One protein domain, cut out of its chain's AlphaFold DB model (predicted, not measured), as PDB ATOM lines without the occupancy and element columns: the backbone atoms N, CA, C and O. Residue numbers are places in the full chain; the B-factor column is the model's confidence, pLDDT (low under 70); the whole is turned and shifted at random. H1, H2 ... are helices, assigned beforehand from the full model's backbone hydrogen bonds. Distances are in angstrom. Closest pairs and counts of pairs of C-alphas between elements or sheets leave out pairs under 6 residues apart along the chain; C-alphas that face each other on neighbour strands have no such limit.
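What this domain is: This is residues 187 to 225, 263 to 270 and 278 to 285 of the 412 residues of the protein "Nucleic acid binding protein" of Rhizophora mucronata (UniProt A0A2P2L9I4). Little regular structure: a mostly looped chain in three printed pieces, with three short helices set apart from one another. H1 lies toward one end of the long axis, and residues 214 to 225 run out to the other. The printed part has 55 residues, in order H1, H2, H3, with no named strand; its class is all helix, though named elements hold only 17 residues. It is only just loose, close to compact, with a radius of gyration of the C-alphas of 12.6 A, and elongated, spanning 38 by 25 by 16 A.

How they stand to each other: H1, residues 191 to 196, is apart from H2, residues 208 to 213. H2 and H3, residues 278 to 282, are only just apart, at 8.3 A between their closest C-alphas. H1 and H3 are apart. In H1, H2 and H3, every O i to N i+4 pair is within hydrogen-bond range.

Where its parts are: H1 begins at C-alpha 191 (-25.536, -32.858, 12.101) and measures 8.6 A from first to last C-alpha. H2 measures 8.9 A. H3, 6.1 A, ends at C-alpha 282 (-28.696, -21.446, 30.828).

The domain as a whole: The C-alphas farthest apart, of Gly 198 and Asn 225, are 39.2 A apart. H1 to H2 is a long link. Residues 226 to 262 and 271 to 277 are cut out, with C-alpha gaps of 15.7 A and 13.8 A. Residues 224 to 225 and 283 to 285 have pLDDT under 70.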
ATOM      1  N   GLY A 187     -16.680 -24.210  17.251       86.00
ATOM      2  CA  GLY A 187     -17.940 -23.531  17.580       86.00
ATOM      3  C   GLY A 187     -19.178 -24.081  16.858       86.00
ATOM      4  O   GLY A 187     -20.285 -23.884  17.354       86.00
ATOM      5  N   ALA A 188     -19.003 -24.836  15.770       87.44
ATOM      6  CA  ALA A 188     -20.066 -25.558  15.070       87.44
ATOM      7  C   ALA A 188     -19.823 -27.080  15.102       87.44
ATOM      8  O   ALA A 188     -18.688 -27.540  15.228       87.44
ATOM      9  N   LEU A 189     -20.896 -27.863  14.979       88.44
ATOM     10  CA  LEU A 189     -20.861 -29.322  14.849       88.44
ATOM     11  C   LEU A 189     -21.750 -29.721  13.669       88.44
ATOM     12  O   LEU A 189     -22.876 -29.236  13.579       88.44
ATOM     13  N   ASP A 190     -21.277 -30.613  12.802       88.44
ATOM     14  CA  ASP A 190     -22.090 -31.154  11.708       88.44
ATOM     15  C   ASP A 190     -23.195 -32.072  12.260       88.44
ATOM     16  O   ASP A 190     -22.987 -32.756  13.264       88.44
ATOM     17  N   ALA A 191     -24.361 -32.124  11.606       88.19
ATOM     18  CA  ALA A 191     -25.536 -32.858  12.101       88.19
ATOM     19  C   ALA A 191     -25.258 -34.352  12.379       88.19
ATOM     20  O   ALA A 191     -25.717 -34.893  13.381       88.19
ATOM     21  N   GLU A 192     -24.430 -35.002  11.556       89.81
ATOM     22  CA  GLU A 192     -23.962 -36.377  11.791       89.81
ATOM     23  C   GLU A 192     -23.162 -36.505  13.098       89.81
ATOM     24  O   GLU A 192     -23.324 -37.467  13.846       89.81
ATOM     25  N   THR A 193     -22.322 -35.512  13.412       88.88
ATOM     26  CA  THR A 193     -21.523 -35.484  14.648       88.88
ATOM     27  C   THR A 193     -22.402 -35.217  15.868       88.88
ATOM     28  O   THR A 193     -22.179 -35.816  16.916       88.88
ATOM     29  N   GLN A 194     -23.420 -34.361  15.742       90.81
ATOM     30  CA  GLN A 194     -24.403 -34.128  16.805       90.81
ATOM     31  C   GLN A 194     -25.186 -35.412  17.118       90.81
ATOM     32  O   GLN A 194     -25.232 -35.831  18.274       90.81
ATOM     33  N   LEU A 195     -25.681 -36.105  16.084       90.81
ATOM     34  CA  LEU A 195     -26.384 -37.384  16.215       90.81
ATOM     35  C   LEU A 195     -25.509 -38.467  16.872       90.81
ATOM     36  O   LEU A 195     -25.973 -39.164  17.774       90.81
ATOM     37  N   LEU A 196     -24.235 -38.579  16.476       92.44
ATOM     38  CA  LEU A 196     -23.270 -39.508  17.086       92.44
ATOM     39  C   LEU A 196     -22.930 -39.173  18.551       92.44
ATOM     40  O   LEU A 196     -22.515 -40.060  19.296       92.44
ATOM     41  N   LEU A 197     -23.106 -37.916  18.970       89.38
ATOM     42  CA  LEU A 197     -22.964 -37.467  20.359       89.38
ATOM     43  C   LEU A 197     -24.280 -37.534  21.157       89.38
ATOM     44  O   LEU A 197     -24.267 -37.243  22.352       89.38
ATOM     45  N   GLY A 198     -25.401 -37.910  20.527       90.12
ATOM     46  CA  GLY A 198     -26.725 -37.926  21.154       90.12
ATOM     47  C   GLY A 198     -27.318 -36.535  21.412       90.12
ATOM     48  O   GLY A 198     -28.118 -36.386  22.332       90.12
ATOM     49  N   LEU A 199     -26.912 -35.524  20.635       88.75
ATOM     50  CA  LEU A 199     -27.367 -34.133  20.744       88.75
ATOM     51  C   LEU A 199     -28.395 -33.811  19.650       88.75
ATOM     52  O   LEU A 199     -28.209 -34.202  18.494       88.75
ATOM     53  N   GLY A 200     -29.450 -33.071  19.991       86.94
ATOM     54  CA  GLY A 200     -30.366 -32.470  19.024       86.94
ATOM     55  C   GLY A 200     -29.788 -31.219  18.352       86.94
ATOM     56  O   GLY A 200     -28.867 -30.587  18.865       86.94
ATOM     57  N   GLU A 201     -30.389 -30.818  17.223       86.69
ATOM     58  CA  GLU A 201     -29.932 -29.713  16.348       86.69
ATOM     59  C   GLU A 201     -29.718 -28.358  17.048       86.69
ATOM     60  O   GLU A 201     -29.024 -27.478  16.534       86.69
ATOM     61  N   LEU A 202     -30.368 -28.172  18.196       87.50
ATOM     62  CA  LEU A 202     -30.427 -26.929  18.958       87.50
ATOM     63  C   LEU A 202     -30.019 -27.128  20.427       87.50
ATOM     64  O   LEU A 202     -30.202 -26.213  21.232       87.50
ATOM     65  N   ASP A 203     -29.466 -28.288  20.787       89.50
ATOM     66  CA  ASP A 203     -29.020 -28.566  22.153       89.50
ATOM     67  C   ASP A 203     -27.650 -27.927  22.448       89.50
ATOM     68  O   ASP A 203     -26.780 -27.849  21.573       89.50
ATOM     69  N   PRO A 204     -27.408 -27.479  23.694       91.12
ATOM     70  CA  PRO A 204     -26.098 -26.994  24.099       91.12
ATOM     71  C   PRO A 204     -25.087 -28.153  24.127       91.12
ATOM     72  O   PRO A 204     -25.374 -29.206  24.702       91.12
ATOM     73  N   PRO A 205     -23.860 -27.980  23.600       91.62
ATOM     74  CA  PRO A 205     -22.853 -29.029  23.674       91.62
ATOM     75  C   PRO A 205     -22.470 -29.309  25.141       91.62
ATOM     76  O   PRO A 205     -22.354 -28.369  25.936       91.62
ATOM     77  N   PRO A 206     -22.191 -30.568  25.528       90.25
ATOM     78  CA  PRO A 206     -22.082 -30.974  26.937       90.25
ATOM     79  C   PRO A 206     -20.899 -30.336  27.685       90.25
ATOM     80  O   PRO A 206     -20.850 -30.333  28.915       90.25
ATOM     81  N   TRP A 207     -19.941 -29.756  26.958       91.62
ATOM     82  CA  TRP A 207     -18.813 -29.007  27.510       91.62
ATOM     83  C   TRP A 207     -19.086 -27.502  27.707       91.62
ATOM     84  O   TRP A 207     -18.243 -26.832  28.307       91.62
ATOM     85  N   LEU A 208     -20.235 -26.959  27.272       91.75
ATOM     86  CA  LEU A 208     -20.591 -25.529  27.385       91.75
ATOM     87  C   LEU A 208     -20.424 -24.999  28.817       91.75
ATOM     88  O   LEU A 208     -19.818 -23.951  29.029       91.75
ATOM     89  N   TYR A 209     -20.904 -25.751  29.807       90.12
ATOM     90  CA  TYR A 209     -20.804 -25.367  31.216       90.12
ATOM     91  C   TYR A 209     -19.356 -25.321  31.709       90.12
ATOM     92  O   TYR A 209     -18.950 -24.334  32.318       90.12
ATOM     93  N   ARG A 210     -18.526 -26.294  31.314       90.25
ATOM     94  CA  ARG A 210     -17.089 -26.279  31.624       90.25
ATOM     95  C   ARG A 210     -16.351 -25.134  30.927       90.25
ATOM     96  O   ARG A 210     -15.408 -24.606  31.499       90.25
ATOM     97  N   MET A 211     -16.775 -24.698  29.738       91.69
ATOM     98  CA  MET A 211     -16.211 -23.499  29.093       91.69
ATOM     99  C   MET A 211     -16.634 -22.187  29.780       91.69
ATOM    100  O   MET A 211     -15.945 -21.178  29.645       91.69
ATOM    101  N   ARG A 212     -17.748 -22.171  30.524       90.69
ATOM    102  CA  ARG A 212     -18.128 -21.024  31.368       90.69
ATOM    103  C   ARG A 212     -17.321 -20.985  32.670       90.69
ATOM    104  O   ARG A 212     -16.958 -19.901  33.108       90.69
ATOM    105  N   GLU A 213     -16.999 -22.145  33.239       90.44
ATOM    106  CA  GLU A 213     -16.168 -22.288  34.449       90.44
ATOM    107  C   GLU A 213     -14.671 -22.049  34.183       90.44
ATOM    108  O   GLU A 213     -14.024 -21.281  34.891       90.44
ATOM    109  N   LEU A 214     -14.115 -22.703  33.156       90.88
ATOM    110  CA  LEU A 214     -12.689 -22.660  32.800       90.88
ATOM    111  C   LEU A 214     -12.332 -21.479  31.884       90.88
ATOM    112  O   LEU A 214     -11.154 -21.209  31.646       90.88
ATOM    113  N   GLY A 215     -13.341 -20.790  31.354       90.12
ATOM    114  CA  GLY A 215     -13.184 -19.722  30.381       90.12
ATOM    115  C   GLY A 215     -13.020 -20.201  28.936       90.12
ATOM    116  O   GLY A 215     -13.095 -21.380  28.587       90.12
ATOM    117  N   TYR A 216     -12.822 -19.218  28.063       91.56
ATOM    118  CA  TYR A 216     -12.761 -19.398  26.617       91.56
ATOM    119  C   TYR A 216     -11.421 -20.050  26.180       91.56
ATOM    120  O   TYR A 216     -10.381 -19.709  26.750       91.56
ATOM    121  N   PRO A 217     -11.388 -20.952  25.170       92.81
ATOM    122  CA  PRO A 217     -10.207 -21.776  24.901       92.81
ATOM    123  C   PRO A 217      -8.966 -20.961  24.489       92.81
ATOM    124  O   PRO A 217      -9.031 -20.180  23.534       92.81
ATOM    125  N   PRO A 218      -7.793 -21.183  25.116       89.50
ATOM    126  CA  PRO A 218      -6.622 -20.320  24.942       89.50
ATOM    127  C   PRO A 218      -5.955 -20.409  23.561       89.50
ATOM    128  O   PRO A 218      -5.134 -19.553  23.236       89.50
ATOM    129  N   GLY A 219      -6.304 -21.422  22.758       89.38
ATOM    130  CA  GLY A 219      -5.860 -21.594  21.369       89.38
ATOM    131  C   GLY A 219      -6.691 -20.838  20.322       89.38
ATOM    132  O   GLY A 219      -6.329 -20.867  19.154       89.38
ATOM    133  N   TYR A 220      -7.779 -20.167  20.724       88.81
ATOM    134  CA  TYR A 220      -8.590 -19.289  19.860       88.81
ATOM    135  C   TYR A 220      -8.605 -17.833  20.363       88.81
ATOM    136  O   TYR A 220      -9.540 -17.080  20.077       88.81
ATOM    137  N   LEU A 221      -7.621 -17.485  21.196       87.44
ATOM    138  CA  LEU A 221      -7.363 -16.145  21.714       87.44
ATOM    139  C   LEU A 221      -6.169 -15.561  20.953       87.44
ATOM    140  O   LEU A 221      -5.025 -15.737  21.392       87.44
ATOM    141  N   ASP A 222      -6.397 -14.908  19.820       80.75
ATOM    142  CA  ASP A 222      -5.292 -14.276  19.095       80.75
ATOM    143  C   ASP A 222      -4.704 -13.114  19.919       80.75
ATOM    144  O   ASP A 222      -5.437 -12.456  20.668       80.75
ATOM    145  N   PRO A 223      -3.382 -12.859  19.842       73.88
ATOM    146  CA  PRO A 223      -2.821 -11.620  20.365       73.88
ATOM    147  C   PRO A 223      -3.493 -10.437  19.665       73.88
ATOM    148  O   PRO A 223      -3.849 -10.533  18.488       73.88
ATOM    149  N   ASP A 224      -3.669  -9.324  20.376       66.88
ATOM    150  CA  ASP A 224      -4.208  -8.127  19.739       66.88
ATOM    151  C   ASP A 224      -3.127  -7.502  18.841       66.88
ATOM    152  O   ASP A 224      -2.182  -6.872  19.313       66.88
ATOM    153  N   ASN A 225      -3.203  -7.825  17.549       59.34
ATOM    154  CA  ASN A 225      -2.092  -7.725  16.604       59.34
ATOM    155  C   ASN A 225      -2.183  -6.487  15.696       59.34
ATOM    156  O   ASN A 225      -1.529  -6.449  14.656       59.34
ATOM    157  N   VAL A 263     -12.962 -17.012  17.516       88.00
ATOM    158  CA  VAL A 263     -13.918 -18.064  17.153       88.00
ATOM    159  C   VAL A 263     -15.223 -17.845  17.903       88.00
ATOM    160  O   VAL A 263     -15.234 -17.604  19.109       88.00
ATOM    161  N   GLU A 264     -16.335 -17.952  17.190       89.75
ATOM    162  CA  GLU A 264     -17.680 -17.820  17.740       89.75
ATOM    163  C   GLU A 264     -18.155 -19.135  18.370       89.75
ATOM    164  O   GLU A 264     -18.381 -20.125  17.680       89.75
ATOM    165  N   PHE A 265     -18.334 -19.135  19.694       90.06
ATOM    166  CA  PHE A 265     -18.998 -20.208  20.429       90.06
ATOM    167  C   PHE A 265     -20.370 -19.714  20.922       90.06
ATOM    168  O   PHE A 265     -20.422 -18.774  21.735       90.06
ATOM    169  N   PRO A 266     -21.481 -20.321  20.455       89.56
ATOM    170  CA  PRO A 266     -22.825 -20.003  20.929       89.56
ATOM    171  C   PRO A 266     -22.940 -20.126  22.453       89.56
ATOM    172  O   PRO A 266     -22.409 -21.056  23.063       89.56
ATOM    173  N   GLY A 267     -23.605 -19.162  23.088       86.19
ATOM    174  CA  GLY A 267     -23.784 -19.132  24.543       86.19
ATOM    175  C   GLY A 267     -22.528 -18.775  25.359       86.19
ATOM    176  O   GLY A 267     -22.555 -18.959  26.583       86.19
ATOM    177  N   ILE A 268     -21.459 -18.278  24.713       87.25
ATOM    178  CA  ILE A 268     -20.208 -17.799  25.345       87.25
ATOM    179  C   ILE A 268     -19.766 -16.438  24.781       87.25
ATOM    180  O   ILE A 268     -19.497 -15.512  25.547       87.25
ATOM    181  N   ASN A 269     -19.644 -16.321  23.457       88.19
ATOM    182  CA  ASN A 269     -19.327 -15.059  22.769       88.19
ATOM    183  C   ASN A 269     -20.163 -14.817  21.505       88.19
ATOM    184  O   ASN A 269     -20.256 -13.672  21.076       88.19
ATOM    185  N   ALA A 270     -20.808 -15.852  20.962       87.06
ATOM    186  CA  ALA A 270     -21.925 -15.714  20.033       87.06
ATOM    187  C   ALA A 270     -23.267 -15.903  20.775       87.06
ATOM    188  O   ALA A 270     -23.294 -16.552  21.831       87.06
ATOM    189  N   GLU A 278     -33.784 -21.749  25.659       83.38
ATOM    190  CA  GLU A 278     -32.968 -20.902  26.549       83.38
ATOM    191  C   GLU A 278     -32.705 -21.563  27.910       83.38
ATOM    192  O   GLU A 278     -31.614 -21.457  28.468       83.38
ATOM    193  N   ARG A 279     -33.690 -22.309  28.432       83.88
ATOM    194  CA  ARG A 279     -33.580 -23.064  29.687       83.88
ATOM    195  C   ARG A 279     -32.425 -24.066  29.664       83.88
ATOM    196  O   ARG A 279     -31.661 -24.092  30.622       83.88
ATOM    197  N   LEU A 280     -32.271 -24.850  28.596       84.06
ATOM    198  CA  LEU A 280     -31.184 -25.832  28.467       84.06
ATOM    199  C   LEU A 280     -29.828 -25.138  28.297       84.06
ATOM    200  O   LEU A 280     -28.822 -25.598  28.835       84.06
ATOM    201  N   TRP A 281     -29.802 -23.995  27.607       87.25
ATOM    202  CA  TRP A 281     -28.593 -23.197  27.373       87.25
ATOM    203  C   TRP A 281     -28.153 -22.337  28.568       87.25
ATOM    204  O   TRP A 281     -27.032 -21.818  28.559       87.25
ATOM    205  N   LEU A 282     -28.995 -22.181  29.592       79.62
ATOM    206  CA  LEU A 282     -28.696 -21.446  30.828       79.62
ATOM    207  C   LEU A 282     -28.486 -22.370  32.040       79.62
ATOM    208  O   LEU A 282     -27.638 -22.074  32.883       79.62
ATOM    209  N   LEU A 283     -29.233 -23.473  32.138       67.38
ATOM    210  CA  LEU A 283     -29.214 -24.390  33.280       67.38
ATOM    211  C   LEU A 283     -28.224 -25.545  33.077       67.38
ATOM    212  O   LEU A 283     -28.401 -26.392  32.204       67.38
ATOM    213  N   GLY A 284     -27.204 -25.614  33.937       61.09
ATOM    214  CA  GLY A 284     -26.257 -26.733  33.959       61.09
ATOM    215  C   GLY A 284     -26.936 -28.079  34.257       61.09
ATOM    216  O   GLY A 284     -27.993 -28.095  34.893       61.09
ATOM    217  N   PRO A 285     -26.327 -29.217  33.861       56.66
ATOM    218  CA  PRO A 285     -26.976 -30.535  33.887       56.66
ATOM    219  C   PRO A 285     -27.552 -30.949  35.255       56.66
ATOM    220  O   PRO A 285     -28.603 -31.573  35.304       56.66
TER     221      PRO A 285